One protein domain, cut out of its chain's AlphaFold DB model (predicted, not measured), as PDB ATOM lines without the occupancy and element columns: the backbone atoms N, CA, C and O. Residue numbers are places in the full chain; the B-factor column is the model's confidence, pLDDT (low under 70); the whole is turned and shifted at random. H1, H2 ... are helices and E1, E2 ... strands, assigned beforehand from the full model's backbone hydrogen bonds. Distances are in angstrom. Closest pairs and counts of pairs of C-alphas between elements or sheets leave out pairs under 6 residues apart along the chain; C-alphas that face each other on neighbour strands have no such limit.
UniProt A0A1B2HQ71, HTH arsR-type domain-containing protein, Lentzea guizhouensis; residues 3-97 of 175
ATOM      1  N   ARG A   3      37.892  29.646  -4.786       92.75
ATOM      2  CA  ARG A   3      39.312  29.832  -5.127       92.75
ATOM      3  C   ARG A   3      40.135  29.876  -3.841       92.75
ATOM      4  O   ARG A   3      39.891  30.724  -2.986       92.75
ATOM      5  N   LEU A   4      41.092  28.963  -3.698       91.31
ATOM      6  CA  LEU A   4      42.047  28.942  -2.588       91.31
ATOM      7  C   LEU A   4      43.407  29.408  -3.105       91.31
ATOM      8  O   LEU A   4      43.968  28.783  -4.002       91.31
ATOM      9  N   HIS A   5      43.934  30.492  -2.552       92.25
ATOM     10  CA  HIS A   5      45.236  31.047  -2.901       92.25
ATOM     11  C   HIS A   5      46.299  30.515  -1.944       92.25
ATOM     12  O   HIS A   5      46.214  30.738  -0.731       92.25
ATOM     13  N   PHE A   6      47.295  29.841  -2.510       89.94
ATOM     14  CA  PHE A   6      48.434  29.291  -1.793       89.94
ATOM     15  C   PHE A   6      49.563  30.325  -1.792       89.94
ATOM     16  O   PHE A   6      49.894  30.916  -2.820       89.94
ATOM     17  N   GLY A   7      50.141  30.563  -0.626       84.94
ATOM     18  CA  GLY A   7      51.435  31.200  -0.449       84.94
ATOM     19  C   GLY A   7      52.584  30.215  -0.668       84.94
ATOM     20  O   GLY A   7      52.380  29.028  -0.926       84.94
ATOM     21  N   VAL A   8      53.807  30.730  -0.546       78.81
ATOM     22  CA  VAL A   8      55.056  30.020  -0.872       78.81
ATOM     23  C   VAL A   8      55.187  28.693  -0.111       78.81
ATOM     24  O   VAL A   8      55.543  27.679  -0.706       78.81
ATOM     25  N   ASP A   9      54.806  28.670   1.168       82.19
ATOM     26  CA  ASP A   9      54.928  27.485   2.028       82.19
ATOM     27  C   ASP A   9      53.681  26.590   2.045       82.19
ATOM     28  O   ASP A   9      53.719  25.465   2.551       82.19
ATOM     29  N   ASP A  10      52.556  27.067   1.510       81.88
ATOM     30  CA  ASP A  10      51.262  26.397   1.672       81.88
ATOM     31  C   ASP A  10      51.220  25.050   0.952       81.88
ATOM     32  O   ASP A  10      50.629  24.088   1.446       81.88
ATOM     33  N   VAL A  11      51.889  24.960  -0.197       78.94
ATOM     34  CA  VAL A  11      51.971  23.730  -0.989       78.94
ATOM     35  C   VAL A  11      52.724  22.646  -0.215       78.94
ATOM     36  O   VAL A  11      52.223  21.533  -0.086       78.94
ATOM     37  N   ALA A  12      53.876  22.981   0.372       76.75
ATOM     38  CA  ALA A  12      54.673  22.049   1.174       76.75
ATOM     39  C   ALA A  12      53.960  21.635   2.473       76.75
ATOM     40  O   ALA A  12      54.129  20.521   2.963       76.75
ATOM     41  N   ARG A  13      53.136  22.531   3.027       78.44
ATOM     42  CA  ARG A  13      52.329  22.285   4.230       78.44
ATOM     43  C   ARG A  13      50.998  21.603   3.938       78.44
ATOM     44  O   ARG A  13      50.268  21.295   4.882       78.44
ATOM     45  N   THR A  14      50.666  21.374   2.669       79.25
ATOM     46  CA  THR A  14      49.422  20.712   2.288       79.25
ATOM     47  C   THR A  14      49.490  19.242   2.649       79.25
ATOM     48  O   THR A  14      50.395  18.515   2.244       79.25
ATOM     49  N   ARG A  15      48.516  18.805   3.437       77.44
ATOM     50  CA  ARG A  15      48.415  17.435   3.927       77.44
ATOM     51  C   ARG A  15      47.152  16.801   3.390       77.44
ATOM     52  O   ARG A  15      46.168  17.473   3.094       77.44
ATOM     53  N   PHE A  16      47.167  15.483   3.329       72.94
ATOM     54  CA  PHE A  16      46.031  14.685   2.911       72.94
ATOM     55  C   PHE A  16      45.616  13.827   4.100       72.94
ATOM     56  O   PHE A  16      46.419  13.068   4.635       72.94
ATOM     57  N   SER A  17      44.382  14.010   4.554       60.31
ATOM     58  CA  SER A  17      43.749  13.209   5.594       60.31
ATOM     59  C   SER A  17      42.878  12.147   4.934       60.31
ATOM     60  O   SER A  17      41.973  12.458   4.155       60.31
ATOM     61  N   GLY A  18      43.159  10.884   5.248       50.56
ATOM     62  CA  GLY A  18      42.542   9.741   4.583       50.56
ATOM     63  C   GLY A  18      43.200   9.434   3.235       50.56
ATOM     64  O   GLY A  18      43.640  10.331   2.518       50.56
ATOM     65  N   GLY A  19      43.297   8.142   2.911       48.25
ATOM     66  CA  GLY A  19      44.111   7.563   1.834       48.25
ATOM     67  C   GLY A  19      43.675   7.868   0.393       48.25
ATOM     68  O   GLY A  19      43.641   6.964  -0.432       48.25
ATOM     69  N   GLY A  20      43.345   9.122   0.073       43.56
ATOM     70  CA  GLY A  20      43.018   9.588  -1.281       43.56
ATOM     71  C   GLY A  20      44.236   9.865  -2.172       43.56
ATOM     72  O   GLY A  20      44.081  10.178  -3.353       43.56
ATOM     73  N   LEU A  21      45.454   9.754  -1.635       49.97
ATOM     74  CA  LEU A  21      46.678   9.752  -2.429       49.97
ATOM     75  C   LEU A  21      47.269   8.351  -2.467       49.97
ATOM     76  O   LEU A  21      47.811   7.851  -1.486       49.97
ATOM     77  N   ASN A  22      47.225   7.739  -3.640       48.28
ATOM     78  CA  ASN A  22      48.001   6.538  -3.903       48.28
ATOM     79  C   ASN A  22      49.470   6.975  -4.057       48.28
ATOM     80  O   ASN A  22      49.721   8.092  -4.515       48.28
ATOM     81  N   GLY A  23      50.444   6.092  -3.804       43.97
ATOM     82  CA  GLY A  23      51.871   6.383  -4.049       43.97
ATOM     83  C   GLY A  23      52.178   6.913  -5.463       43.97
ATOM     84  O   GLY A  23      53.151   7.632  -5.659       43.97
ATOM     85  N   ARG A  24      51.285   6.663  -6.436       44.88
ATOM     86  CA  ARG A  24      51.342   7.230  -7.793       44.88
ATOM     87  C   ARG A  24      51.182   8.757  -7.845       44.88
ATOM     88  O   ARG A  24      51.775   9.379  -8.709       44.88
ATOM     89  N   HIS A  25      50.386   9.373  -6.964       51.16
ATOM     90  CA  HIS A  25      50.157  10.826  -6.992       51.16
ATOM     91  C   HIS A  25      51.364  11.597  -6.445       51.16
ATOM     92  O   HIS A  25      51.647  12.690  -6.914       51.16
ATOM     93  N   LEU A  26      52.120  11.000  -5.518       51.78
ATOM     94  CA  LEU A  26      53.358  11.583  -4.995       51.78
ATOM     95  C   LEU A  26      54.475  11.624  -6.054       51.78
ATOM     96  O   LEU A  26      55.305  12.523  -6.022       51.78
ATOM     97  N   ALA A  27      54.464  10.695  -7.017       50.22
ATOM     98  CA  ALA A  27      55.429  10.655  -8.118       50.22
ATOM     99  C   ALA A  27      55.096  11.615  -9.278       50.22
ATOM    100  O   ALA A  27      55.977  11.938 -10.068       50.22
ATOM    101  N   LEU A  28      53.840  12.064  -9.395       60.50
ATOM    102  CA  LEU A  28      53.361  12.874 -10.522       60.50
ATOM    103  C   LEU A  28      53.592  14.382 -10.342       60.50
ATOM    104  O   LEU A  28      53.369  15.128 -11.282       60.50
ATOM    105  N   GLY A  29      54.043  14.829  -9.168       72.31
ATOM    106  CA  GLY A  29      54.122  16.249  -8.832       72.31
ATOM    107  C   GLY A  29      52.820  16.785  -8.227       72.31
ATOM    108  O   GLY A  29      51.740  16.208  -8.361       72.31
ATOM    109  N   VAL A  30      52.920  17.894  -7.489       75.31
ATOM    110  CA  VAL A  30      51.801  18.415  -6.684       75.31
ATOM    111  C   VAL A  30      50.623  18.905  -7.532       75.31
ATOM    112  O   VAL A  30      49.469  18.772  -7.127       75.31
ATOM    113  N   ALA A  31      50.898  19.433  -8.726       79.75
ATOM    114  CA  ALA A  31      49.883  19.929  -9.646       79.75
ATOM    115  C   ALA A  31      49.001  18.788 -10.166       79.75
ATOM    116  O   ALA A  31      47.773  18.851 -10.067       79.75
ATOM    117  N   GLU A  32      49.614  17.724 -10.678       78.69
ATOM    118  CA  GLU A  32      48.931  16.508 -11.103       78.69
ATOM    119  C   GLU A  32      48.201  15.838  -9.938       78.69
ATOM    120  O   GLU A  32      47.043  15.442 -10.092       78.69
ATOM    121  N   ALA A  33      48.831  15.761  -8.759       77.81
ATOM    122  CA  ALA A  33      48.207  15.196  -7.567       77.81
ATOM    123  C   ALA A  33      46.897  15.921  -7.225       77.81
ATOM    124  O   ALA A  33      45.861  15.271  -7.103       77.81
ATOM    125  N   LEU A  34      46.909  17.258  -7.158       84.00
ATOM    126  CA  LEU A  34      45.724  18.071  -6.860       84.00
ATOM    127  C   LEU A  34      44.644  17.964  -7.948       84.00
ATOM    128  O   LEU A  34      43.461  17.832  -7.635       84.00
ATOM    129  N   ASN A  35      45.037  17.974  -9.225       86.19
ATOM    130  CA  ASN A  35      44.111  17.823 -10.354       86.19
ATOM    131  C   ASN A  35      43.471  16.426 -10.423       86.19
ATOM    132  O   ASN A  35      42.371  16.268 -10.955       86.19
ATOM    133  N   SER A  36      44.132  15.402  -9.878       79.19
ATOM    134  CA  SER A  36      43.627  14.026  -9.893       79.19
ATOM    135  C   SER A  36      42.500  13.755  -8.887       79.19
ATOM    136  O   SER A  36      41.754  12.793  -9.077       79.19
ATOM    137  N   LEU A  37      42.345  14.606  -7.863       79.88
ATOM    138  CA  LEU A  37      41.459  14.367  -6.713       79.88
ATOM    139  C   LEU A  37      39.972  14.352  -7.078       79.88
ATOM    140  O   LEU A  37      39.207  13.555  -6.546       79.88
ATOM    141  N   HIS A  38      39.536  15.261  -7.951       82.44
ATOM    142  CA  HIS A  38      38.145  15.329  -8.393       82.44
ATOM    143  C   HIS A  38      38.020  16.189  -9.661       82.44
ATOM    144  O   HIS A  38      38.661  17.234  -9.733       82.44
ATOM    145  N   PRO A  39      37.104  15.915 -10.613       86.00
ATOM    146  CA  PRO A  39      37.013  16.646 -11.881       86.00
ATOM    147  C   PRO A  39      36.487  18.075 -11.724       86.00
ATOM    148  O   PRO A  39      36.336  18.784 -12.712       86.00
ATOM    149  N   ARG A  40      36.116  18.477 -10.501       89.06
ATOM    150  CA  ARG A  40      35.699  19.844 -10.140       89.06
ATOM    151  C   ARG A  40      36.839  20.646  -9.519       89.06
ATOM    152  O   ARG A  40      36.649  21.844  -9.344       89.06
ATOM    153  N   ILE A  41      37.950  19.993  -9.185       90.06
ATOM    154  CA  ILE A  41      39.170  20.612  -8.687       90.06
ATOM    155  C   ILE A  41      40.068  20.895  -9.891       90.06
ATOM    156  O   ILE A  41      40.229  20.043 -10.763       90.06
ATOM    157  N   SER A  42      40.628  22.097  -9.948       91.38
ATOM    158  CA  SER A  42      41.652  22.470 -10.914       91.38
ATOM    159  C   SER A  42      42.743  23.258 -10.203       91.38
ATOM    160  O   SER A  42      42.483  24.302  -9.610       91.38
ATOM    161  N   TRP A  43      43.967  22.749 -10.245       90.81
ATOM    162  CA  TRP A  43      45.143  23.482  -9.813       90.81
ATOM    163  C   TRP A  43      45.660  24.347 -10.959       90.81
ATOM    164  O   TRP A  43      46.053  23.841 -12.012       90.81
ATOM    165  N   ARG A  44      45.680  25.658 -10.726       88.75
ATOM    166  CA  ARG A  44      46.295  26.674 -11.579       88.75
ATOM    167  C   ARG A  44      47.225  27.489 -10.705       88.75
ATOM    168  O   ARG A  44      46.794  28.484 -10.130       88.75
ATOM    169  N   SER A  45      48.462  27.016 -10.558       83.69
ATOM    170  CA  SER A  45      49.437  27.589  -9.622       83.69
ATOM    171  C   SER A  45      49.401  29.127  -9.606       83.69
ATOM    172  O   SER A  45      49.473  29.726 -10.683       83.69
ATOM    173  N   PRO A  46      49.277  29.774  -8.428       90.00
ATOM    174  CA  PRO A  46      49.221  29.208  -7.069       90.00
ATOM    175  C   PRO A  46      47.786  29.029  -6.520       90.00
ATOM    176  O   PRO A  46      47.551  29.104  -5.314       90.00
ATOM    177  N   VAL A  47      46.789  28.872  -7.391       92.50
ATOM    178  CA  VAL A  47      45.367  28.849  -7.028       92.50
ATOM    179  C   VAL A  47      44.769  27.457  -7.222       92.50
ATOM    180  O   VAL A  47      44.851  26.870  -8.301       92.50
ATOM    181  N   LEU A  48      44.096  26.949  -6.188       91.94
ATOM    182  CA  LEU A  48      43.219  25.785  -6.296       91.94
ATOM    183  C   LEU A  48      41.782  26.257  -6.536       91.94
ATOM    184  O   LEU A  48      41.165  26.888  -5.677       91.94
ATOM    185  N   GLU A  49      41.245  25.941  -7.708       93.88
ATOM    186  CA  GLU A  49      39.875  26.253  -8.098       93.88
ATOM    187  C   GLU A  49      38.974  25.040  -7.868       93.88
ATOM    188  O   GLU A  49      39.250  23.938  -8.340       93.88
ATOM    189  N   VAL A  50      37.861  25.243  -7.169       91.81
ATOM    190  CA  VAL A  50      36.833  24.227  -6.958       91.81
ATOM    191  C   VAL A  50      35.516  24.746  -7.511       91.81
ATOM    192  O   VAL A  50      34.951  25.734  -7.030       91.81
ATOM    193  N   ARG A  51      34.971  24.059  -8.518       88.44
ATOM    194  CA  ARG A  51      33.619  24.361  -9.000       88.44
ATOM    195  C   ARG A  51      32.638  24.043  -7.877       88.44
ATOM    196  O   ARG A  51      32.440  22.878  -7.557       88.44
ATOM    197  N   ALA A  52      32.015  25.057  -7.293       79.44
ATOM    198  CA  ALA A  52      31.033  24.972  -6.211       79.44
ATOM    199  C   ALA A  52      29.923  26.009  -6.434       79.44
ATOM    200  O   ALA A  52      30.132  26.982  -7.170       79.44
ATOM    201  N   THR A  53      28.764  25.782  -5.816       76.62
ATOM    202  CA  THR A  53      27.664  26.750  -5.754       76.62
ATOM    203  C   THR A  53      28.099  27.962  -4.925       76.62
ATOM    204  O   THR A  53      28.653  27.806  -3.841       76.62
ATOM    205  N   GLY A  54      27.891  29.173  -5.455       78.56
ATOM    206  CA  GLY A  54      28.371  30.425  -4.849       78.56
ATOM    207  C   GLY A  54      29.837  30.749  -5.165       78.56
ATOM    208  O   GLY A  54      30.595  29.874  -5.582       78.56
ATOM    209  N   SER A  55      30.236  32.018  -5.022       83.75
ATOM    210  CA  SER A  55      31.614  32.481  -5.254       83.75
ATOM    211  C   SER A  55      32.313  32.806  -3.936       83.75
ATOM    212  O   SER A  55      31.741  33.517  -3.113       83.75
ATOM    213  N   ARG A  56      33.527  32.287  -3.723       87.12
ATOM    214  CA  ARG A  56      34.328  32.576  -2.524       87.12
ATOM    215  C   ARG A  56      35.816  32.536  -2.846       87.12
ATOM    216  O   ARG A  56      36.272  31.614  -3.518       87.12
ATOM    217  N   GLU A  57      36.570  33.487  -2.309       90.38
ATOM    218  CA  GLU A  57      38.034  33.492  -2.351       90.38
ATOM    219  C   GLU A  57      38.600  33.374  -0.937       90.38
ATOM    220  O   GLU A  57      38.094  33.994  -0.001       90.38
ATOM    221  N   VAL A  58      39.639  32.558  -0.773       89.25
ATOM    222  CA  VAL A  58      40.312  32.331   0.510       89.25
ATOM    223  C   VAL A  58      41.817  32.328   0.290       89.25
ATOM    224  O   VAL A  58      42.302  31.729  -0.665       89.25
ATOM    225  N   ARG A  59      42.562  32.979   1.183       90.19
ATOM    226  CA  ARG A  59      44.030  32.941   1.214       90.19
ATOM    227  C   ARG A  59      44.474  32.063   2.380       90.19
ATOM    228  O   ARG A  59      43.974  32.254   3.483       90.19
ATOM    229  N   LEU A  60      45.383  31.120   2.134       86.06
ATOM    230  CA  LEU A  60      45.833  30.153   3.147       86.06
ATOM    231  C   LEU A  60      46.882  30.717   4.118       86.06
ATOM    232  O   LEU A  60      47.039  30.180   5.207       86.06
ATOM    233  N   GLN A  61      47.542  31.823   3.756       85.12
ATOM    234  CA  GLN A  61      48.436  32.593   4.635       85.12
ATOM    235  C   GLN A  61      49.559  31.764   5.298       85.12
ATOM    236  O   GLN A  61      49.979  32.077   6.408       85.12
ATOM    237  N   GLY A  62      50.069  30.718   4.640       83.25
ATOM    238  CA  GLY A  62      51.142  29.875   5.186       83.25
ATOM    239  C   GLY A  62      50.663  28.741   6.107       83.25
ATOM    240  O   GLY A  62      51.484  27.957   6.596       83.25
ATOM    241  N   CYS A  63      49.356  28.609   6.349       83.56
ATOM    242  CA  CYS A  63      48.779  27.531   7.161       83.56
ATOM    243  C   CYS A  63      48.733  26.175   6.428       83.56
ATOM    244  O   CYS A  63      48.541  25.132   7.054       83.56
ATOM    245  N   GLY A  64      48.914  26.164   5.110       84.62
ATOM    246  CA  GLY A  64      48.680  25.028   4.225       84.62
ATOM    247  C   GLY A  64      47.200  24.659   4.119       84.62
ATOM    248  O   GLY A  64      46.320  25.351   4.629       84.62
ATOM    249  N   LEU A  65      46.926  23.535   3.461       87.62
ATOM    250  CA  LEU A  65      45.582  22.988   3.297       87.62
ATOM    251  C   LEU A  65      45.543  21.527   3.751       87.62
ATOM    252  O   LEU A  65      46.407  20.739   3.378       87.62
ATOM    253  N   LEU A  66      44.521  21.138   4.508       85.38
ATOM    254  CA  LEU A  66      44.216  19.735   4.764       85.38
ATOM    255  C   LEU A  66      43.147  19.265   3.778       85.38
ATOM    256  O   LEU A  66      42.021  19.755   3.775       85.38
ATOM    257  N   LEU A  67      43.484  18.294   2.942       83.50
ATOM    258  CA  LEU A  67      42.567  17.688   1.984       83.50
ATOM    259  C   LEU A  67      41.975  16.426   2.592       83.50
ATOM    260  O   LEU A  67      42.717  15.514   2.937       83.50
ATOM    261  N   GLN A  68      40.652  16.368   2.730       80.25
ATOM    262  CA  GLN A  68      39.967  15.227   3.331       80.25
ATOM    263  C   GLN A  68      38.967  14.617   2.351       80.25
ATOM    264  O   GLN A  68      38.033  15.276   1.894       80.25
ATOM    265  N   CYS A  69      39.145  13.336   2.051       79.06
ATOM    266  CA  CYS A  69      38.193  12.592   1.240       79.06
ATOM    267  C   CYS A  69      36.983  12.194   2.098       79.06
ATOM    268  O   CYS A  69      37.153  11.604   3.165       79.06
ATOM    269  N   VAL A  70      35.766  12.495   1.641       72.06
ATOM    270  CA  VAL A  70      34.522  12.193   2.371       72.06
ATOM    271  C   VAL A  70      33.452  11.603   1.455       72.06
ATOM    272  O   VAL A  70      33.481  11.770   0.235       72.06
ATOM    273  N   VAL A  71      32.467  10.935   2.056       72.06
ATOM    274  CA  VAL A  71      31.183  10.663   1.400       72.06
ATOM    275  C   VAL A  71      30.305  11.897   1.604       72.06
ATOM    276  O   VAL A  71      29.945  12.211   2.734       72.06
ATOM    277  N   GLY A  72      29.994  12.627   0.531       71.75
ATOM    278  CA  GLY A  72      29.170  13.839   0.611       71.75
ATOM    279  C   GLY A  72      29.647  14.982  -0.291       71.75
ATOM    280  O   GLY A  72      30.520  14.782  -1.135       71.75
ATOM    281  N   PRO A  73      29.058  16.185  -0.166       78.50
ATOM    282  CA  PRO A  73      29.395  17.324  -1.013       78.50
ATOM    283  C   PRO A  73      30.753  17.942  -0.653       78.50
ATOM    284  O   PRO A  73      31.317  17.703   0.412       78.50
ATOM    285  N   PHE A  74      31.246  18.812  -1.537       84.12
ATOM    286  CA  PHE A  74      32.376  19.685  -1.229       84.12
ATOM    287  C   PHE A  74      32.063  20.595  -0.040       84.12
ATOM    288  O   PHE A  74      31.024  21.256  -0.032       84.12
ATOM    289  N   GLN A  75      32.985  20.679   0.919       85.44
ATOM    290  CA  GLN A  75      32.882  21.589   2.059       85.44
ATOM    291  C   GLN A  75      34.255  22.178   2.386       85.44
ATOM    292  O   GLN A  75      35.240  21.452   2.472       85.44
ATOM    293  N   LEU A  76      34.311  23.495   2.586       87.06
ATOM    294  CA  LEU A  76      35.496  24.173   3.103       87.06
ATOM    295  C   LEU A  76      35.245  24.564   4.557       87.06
ATOM    296  O   LEU A  76      34.368  25.386   4.826       87.06
ATOM    297  N   ILE A  77      36.037  24.003   5.464       84.81
ATOM    298  CA  ILE A  77      36.004  24.319   6.889       84.81
ATOM    299  C   ILE A  77      37.172  25.248   7.187       84.81
ATOM    300  O   ILE A  77      38.330  24.919   6.928       84.81
ATOM    301  N   MET A  78      36.834  26.421   7.710       82.00
ATOM    302  CA  MET A  78      37.775  27.437   8.156       82.00
ATOM    303  C   MET A  78      37.566  27.584   9.659       82.00
ATOM    304  O   MET A  78      36.510  28.064  10.062       82.00
ATOM    305  N   ASP A  79      38.532  27.148  10.461       74.75
ATOM    306  CA  ASP A  79      38.538  27.382  11.904       74.75
ATOM    307  C   ASP A  79      39.773  28.216  12.263       74.75
ATOM    308  O   ASP A  79      40.866  28.005  11.732       74.75
ATOM    309  N   THR A  80      39.585  29.227  13.103       59.47
ATOM    310  CA  THR A  80      40.634  30.175  13.482       59.47
ATOM    311  C   THR A  80      41.727  29.465  14.276       59.47
ATOM    312  O   THR A  80      41.479  28.956  15.362       59.47
ATOM    313  N   GLY A  81      42.950  29.448  13.740       61.47
ATOM    314  CA  GLY A  81      44.104  28.791  14.368       61.47
ATOM    315  C   GLY A  81      44.312  27.327  13.961       61.47
ATOM    316  O   GLY A  81      45.318  26.734  14.345       61.47
ATOM    317  N   VAL A  82      43.424  26.758  13.141       70.62
ATOM    318  CA  VAL A  82      43.565  25.406  12.581       70.62
ATOM    319  C   VAL A  82      43.825  25.500  11.077       70.62
ATOM    320  O   VAL A  82      43.344  26.401  10.392       70.62
ATOM    321  N   GLN A  83      44.607  24.559  10.546       80.25
ATOM    322  CA  GLN A  83      44.817  24.423   9.107       80.25
ATOM    323  C   GLN A  83      43.457  24.273   8.386       80.25
ATOM    324  O   GLN A  83      42.699  23.364   8.737       80.25
ATOM    325  N   PRO A  84      43.141  25.114   7.379       88.06
ATOM    326  CA  PRO A  84      41.919  24.990   6.588       88.06
ATOM    327  C   PRO A  84      41.713  23.575   6.047       88.06
ATOM    328  O   PRO A  84      42.660  22.967   5.546       88.06
ATOM    329  N   VAL A  85      40.479  23.065   6.099       87.62
ATOM    330  CA  VAL A  85      40.151  21.712   5.622       87.62
ATOM    331  C   VAL A  85      39.235  21.783   4.407       87.62
ATOM    332  O   VAL A  85      38.096  22.245   4.505       87.62
ATOM    333  N   LEU A  86      39.703  21.286   3.262       88.75
ATOM    334  CA  LEU A  86      38.872  21.066   2.083       88.75
ATOM    335  C   LEU A  86      38.426  19.603   2.039       88.75
ATOM    336  O   LEU A  86      39.201  18.701   1.714       88.75
ATOM    337  N   ARG A  87      37.144  19.386   2.327       86.12
ATOM    338  CA  ARG A  87      36.469  18.104   2.146       86.12
ATOM    339  C   ARG A  87      35.997  17.963   0.707       86.12
ATOM    340  O   ARG A  87      35.308  18.853   0.198       86.12
ATOM    341  N   TYR A  88      36.344  16.854   0.060       81.88
ATOM    342  CA  TYR A  88      35.943  16.563  -1.315       81.88
ATOM    343  C   TYR A  88      35.350  15.148  -1.456       81.88
ATOM    344  O   TYR A  88      35.783  14.230  -0.755       81.88
ATOM    345  N   PRO A  89      34.353  14.963  -2.343       79.50
ATOM    346  CA  PRO A  89      33.750  13.661  -2.602       79.50
ATOM    347  C   PRO A  89      34.756  12.678  -3.200       79.50
ATOM    348  O   PRO A  89      35.424  12.997  -4.186       79.50
ATOM    349  N   ALA A  90      34.779  11.459  -2.657       70.69
ATOM    350  CA  ALA A  90      35.471  10.330  -3.274       70.69
ATOM    351  C   ALA A  90      34.927  10.064  -4.685       70.69
ATOM    352  O   ALA A  90      33.707  10.006  -4.880       70.69
ATOM    353  N   GLN A  91      35.797   9.831  -5.671       68.56
ATOM    354  CA  GLN A  91      35.329   9.370  -6.977       68.56
ATOM    355  C   GLN A  91      35.017   7.868  -6.943       68.56
ATOM    356  O   GLN A  91      35.654   7.107  -6.219       68.56
ATOM    357  N   ALA A  92      34.104   7.400  -7.801       53.53
ATOM    358  CA  ALA A  92      33.804   5.968  -7.943       53.53
ATOM    359  C   ALA A  92      35.060   5.115  -8.244       53.53
ATOM    360  O   ALA A  92      35.162   3.974  -7.802       53.53
ATOM    361  N   ARG A  93      36.058   5.684  -8.937       50.03
ATOM    362  CA  ARG A  93      37.358   5.036  -9.194       50.03
ATOM    363  C   ARG A  93      38.261   4.933  -7.960       50.03
ATOM    364  O   ARG A  93      39.073   4.016  -7.885       50.03
ATOM    365  N   ASP A  94      38.098   5.830  -6.992       49.09
ATOM    366  CA  ASP A  94      38.838   5.804  -5.725       49.09
ATOM    367  C   ASP A  94      38.197   4.810  -4.743       49.09
ATOM    368  O   ASP A  94      38.891   4.172  -3.953       49.09
ATOM    369  N   GLN A  95      36.885   4.568  -4.877       46.84
ATOM    370  CA  GLN A  95      36.151   3.539  -4.126       46.84
ATOM    371  C   GLN A  95      36.587   2.103  -4.476       46.84
ATOM    372  O   GLN A  95      36.426   1.198  -3.655       46.84
ATOM    373  N   ALA A  96      37.152   1.880  -5.670       41.34
ATOM    374  CA  ALA A  96      37.557   0.555  -6.143       41.34
ATOM    375  C   ALA A  96      38.960   0.116  -5.676       41.34
ATOM    376  O   ALA A  96      39.233  -1.082  -5.639       41.34
ATOM    377  N   VAL A  97      39.852   1.049  -5.306       40.53
ATOM    378  CA  VAL A  97      41.268   0.733  -4.991       40.53
ATOM    379  C   VAL A  97      41.783   1.401  -3.699       40.53
ATOM    380  O   VAL A  97      42.856   1.050  -3.220       40.53
TER     381      VAL A  97
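This is residues 3 to 97 of the 175 residues of the protein "HTH arsR-type domain-containing protein" of Lentzea guizhouensis (UniProt A0A1B2HQ71). Two small twisted sheets, E3 E4 E1 E5 and E2 E6 E8 E7, stand roughly face to face as a loose sandwich, their strands apart from those of the other sheet. H2 lies at one side beside edge strand E3, H1 packs on H2, and H3 lies out past the end of E8. The 95 printed residues hold three named helices and eight named strands, in the order E1 E2 H1 H2 E3 E4 E5 E6 E7 E8 H3; both sheets are mixed. The class is mixed, helices and strands, with under half of the residues, 47 of 95, in named elements. The whole is compact and rounded, with a radius of gyration of the C-alphas of 12.6 A and spans of 35 by 29 by 23 A.

E1, residues 3 to 5, is parallel to E5, residues 56 to 59, at 11 degrees, with N 3 and O 56 2.8 A apart, within hydrogen-bond range. E1 is antiparallel to E4, residues 47 to 50, with N 4 and O 48 at 2.9 A. E4 forms a hairpin with E3, residues 41 to 44, with N 42 and O 49 at 2.8 A. E2, residues 15 to 17, is parallel to E6, residues 66 to 70, with N 17 and O 67 at 2.8 A. E6 is parallel to E8, residues 85 to 89, with N 86 and O 66 at 2.8 A. E8 forms a hairpin with E7, residues 75 to 77, with N 87 and O 75 at 2.8 A. H1, residues 23 to 27, touches H2, residues 30 to 36; their closest C-alphas, His 25 and Ala 33, are 4.8 A apart. H2 is on the sheet E3 E4 E1 E5 at a height of 6.3 A over the sheet, over none of its strands, but only just: 2 of its C-alphas fall on E3. The closest C-alphas of H2 and E3 are those of Asn 35 and Ser 42, 5.3 A apart. H3, residues 92 to 95, touches no helix and is on neither sheet. In H2 every O i to N i+4 pair is within hydrogen-bond range; H1 has 0 of 1, with 1 of 2 O i to N i+3 pairs, and H3 is too short for an i+4 pair.

E1 begins at C-alpha 3, (39.312, 29.832, -5.127). H2 measures 9.8 A, E5 10.4 A, E6 12.5 A and E8 13.2 A. E8 ends at C-alpha 89, (33.750, 13.661, -2.602), and H3 at C-alpha 95, (36.151, 3.539, -4.126).

The farthest C-alphas, Thr 80 and Ala 96, are 35.7 A apart. The printed part has no cut and no long link. Mean pLDDT of the printed part is 76.2; residues 17 to 28, 80 to 81 and 91 to 97 are under 70.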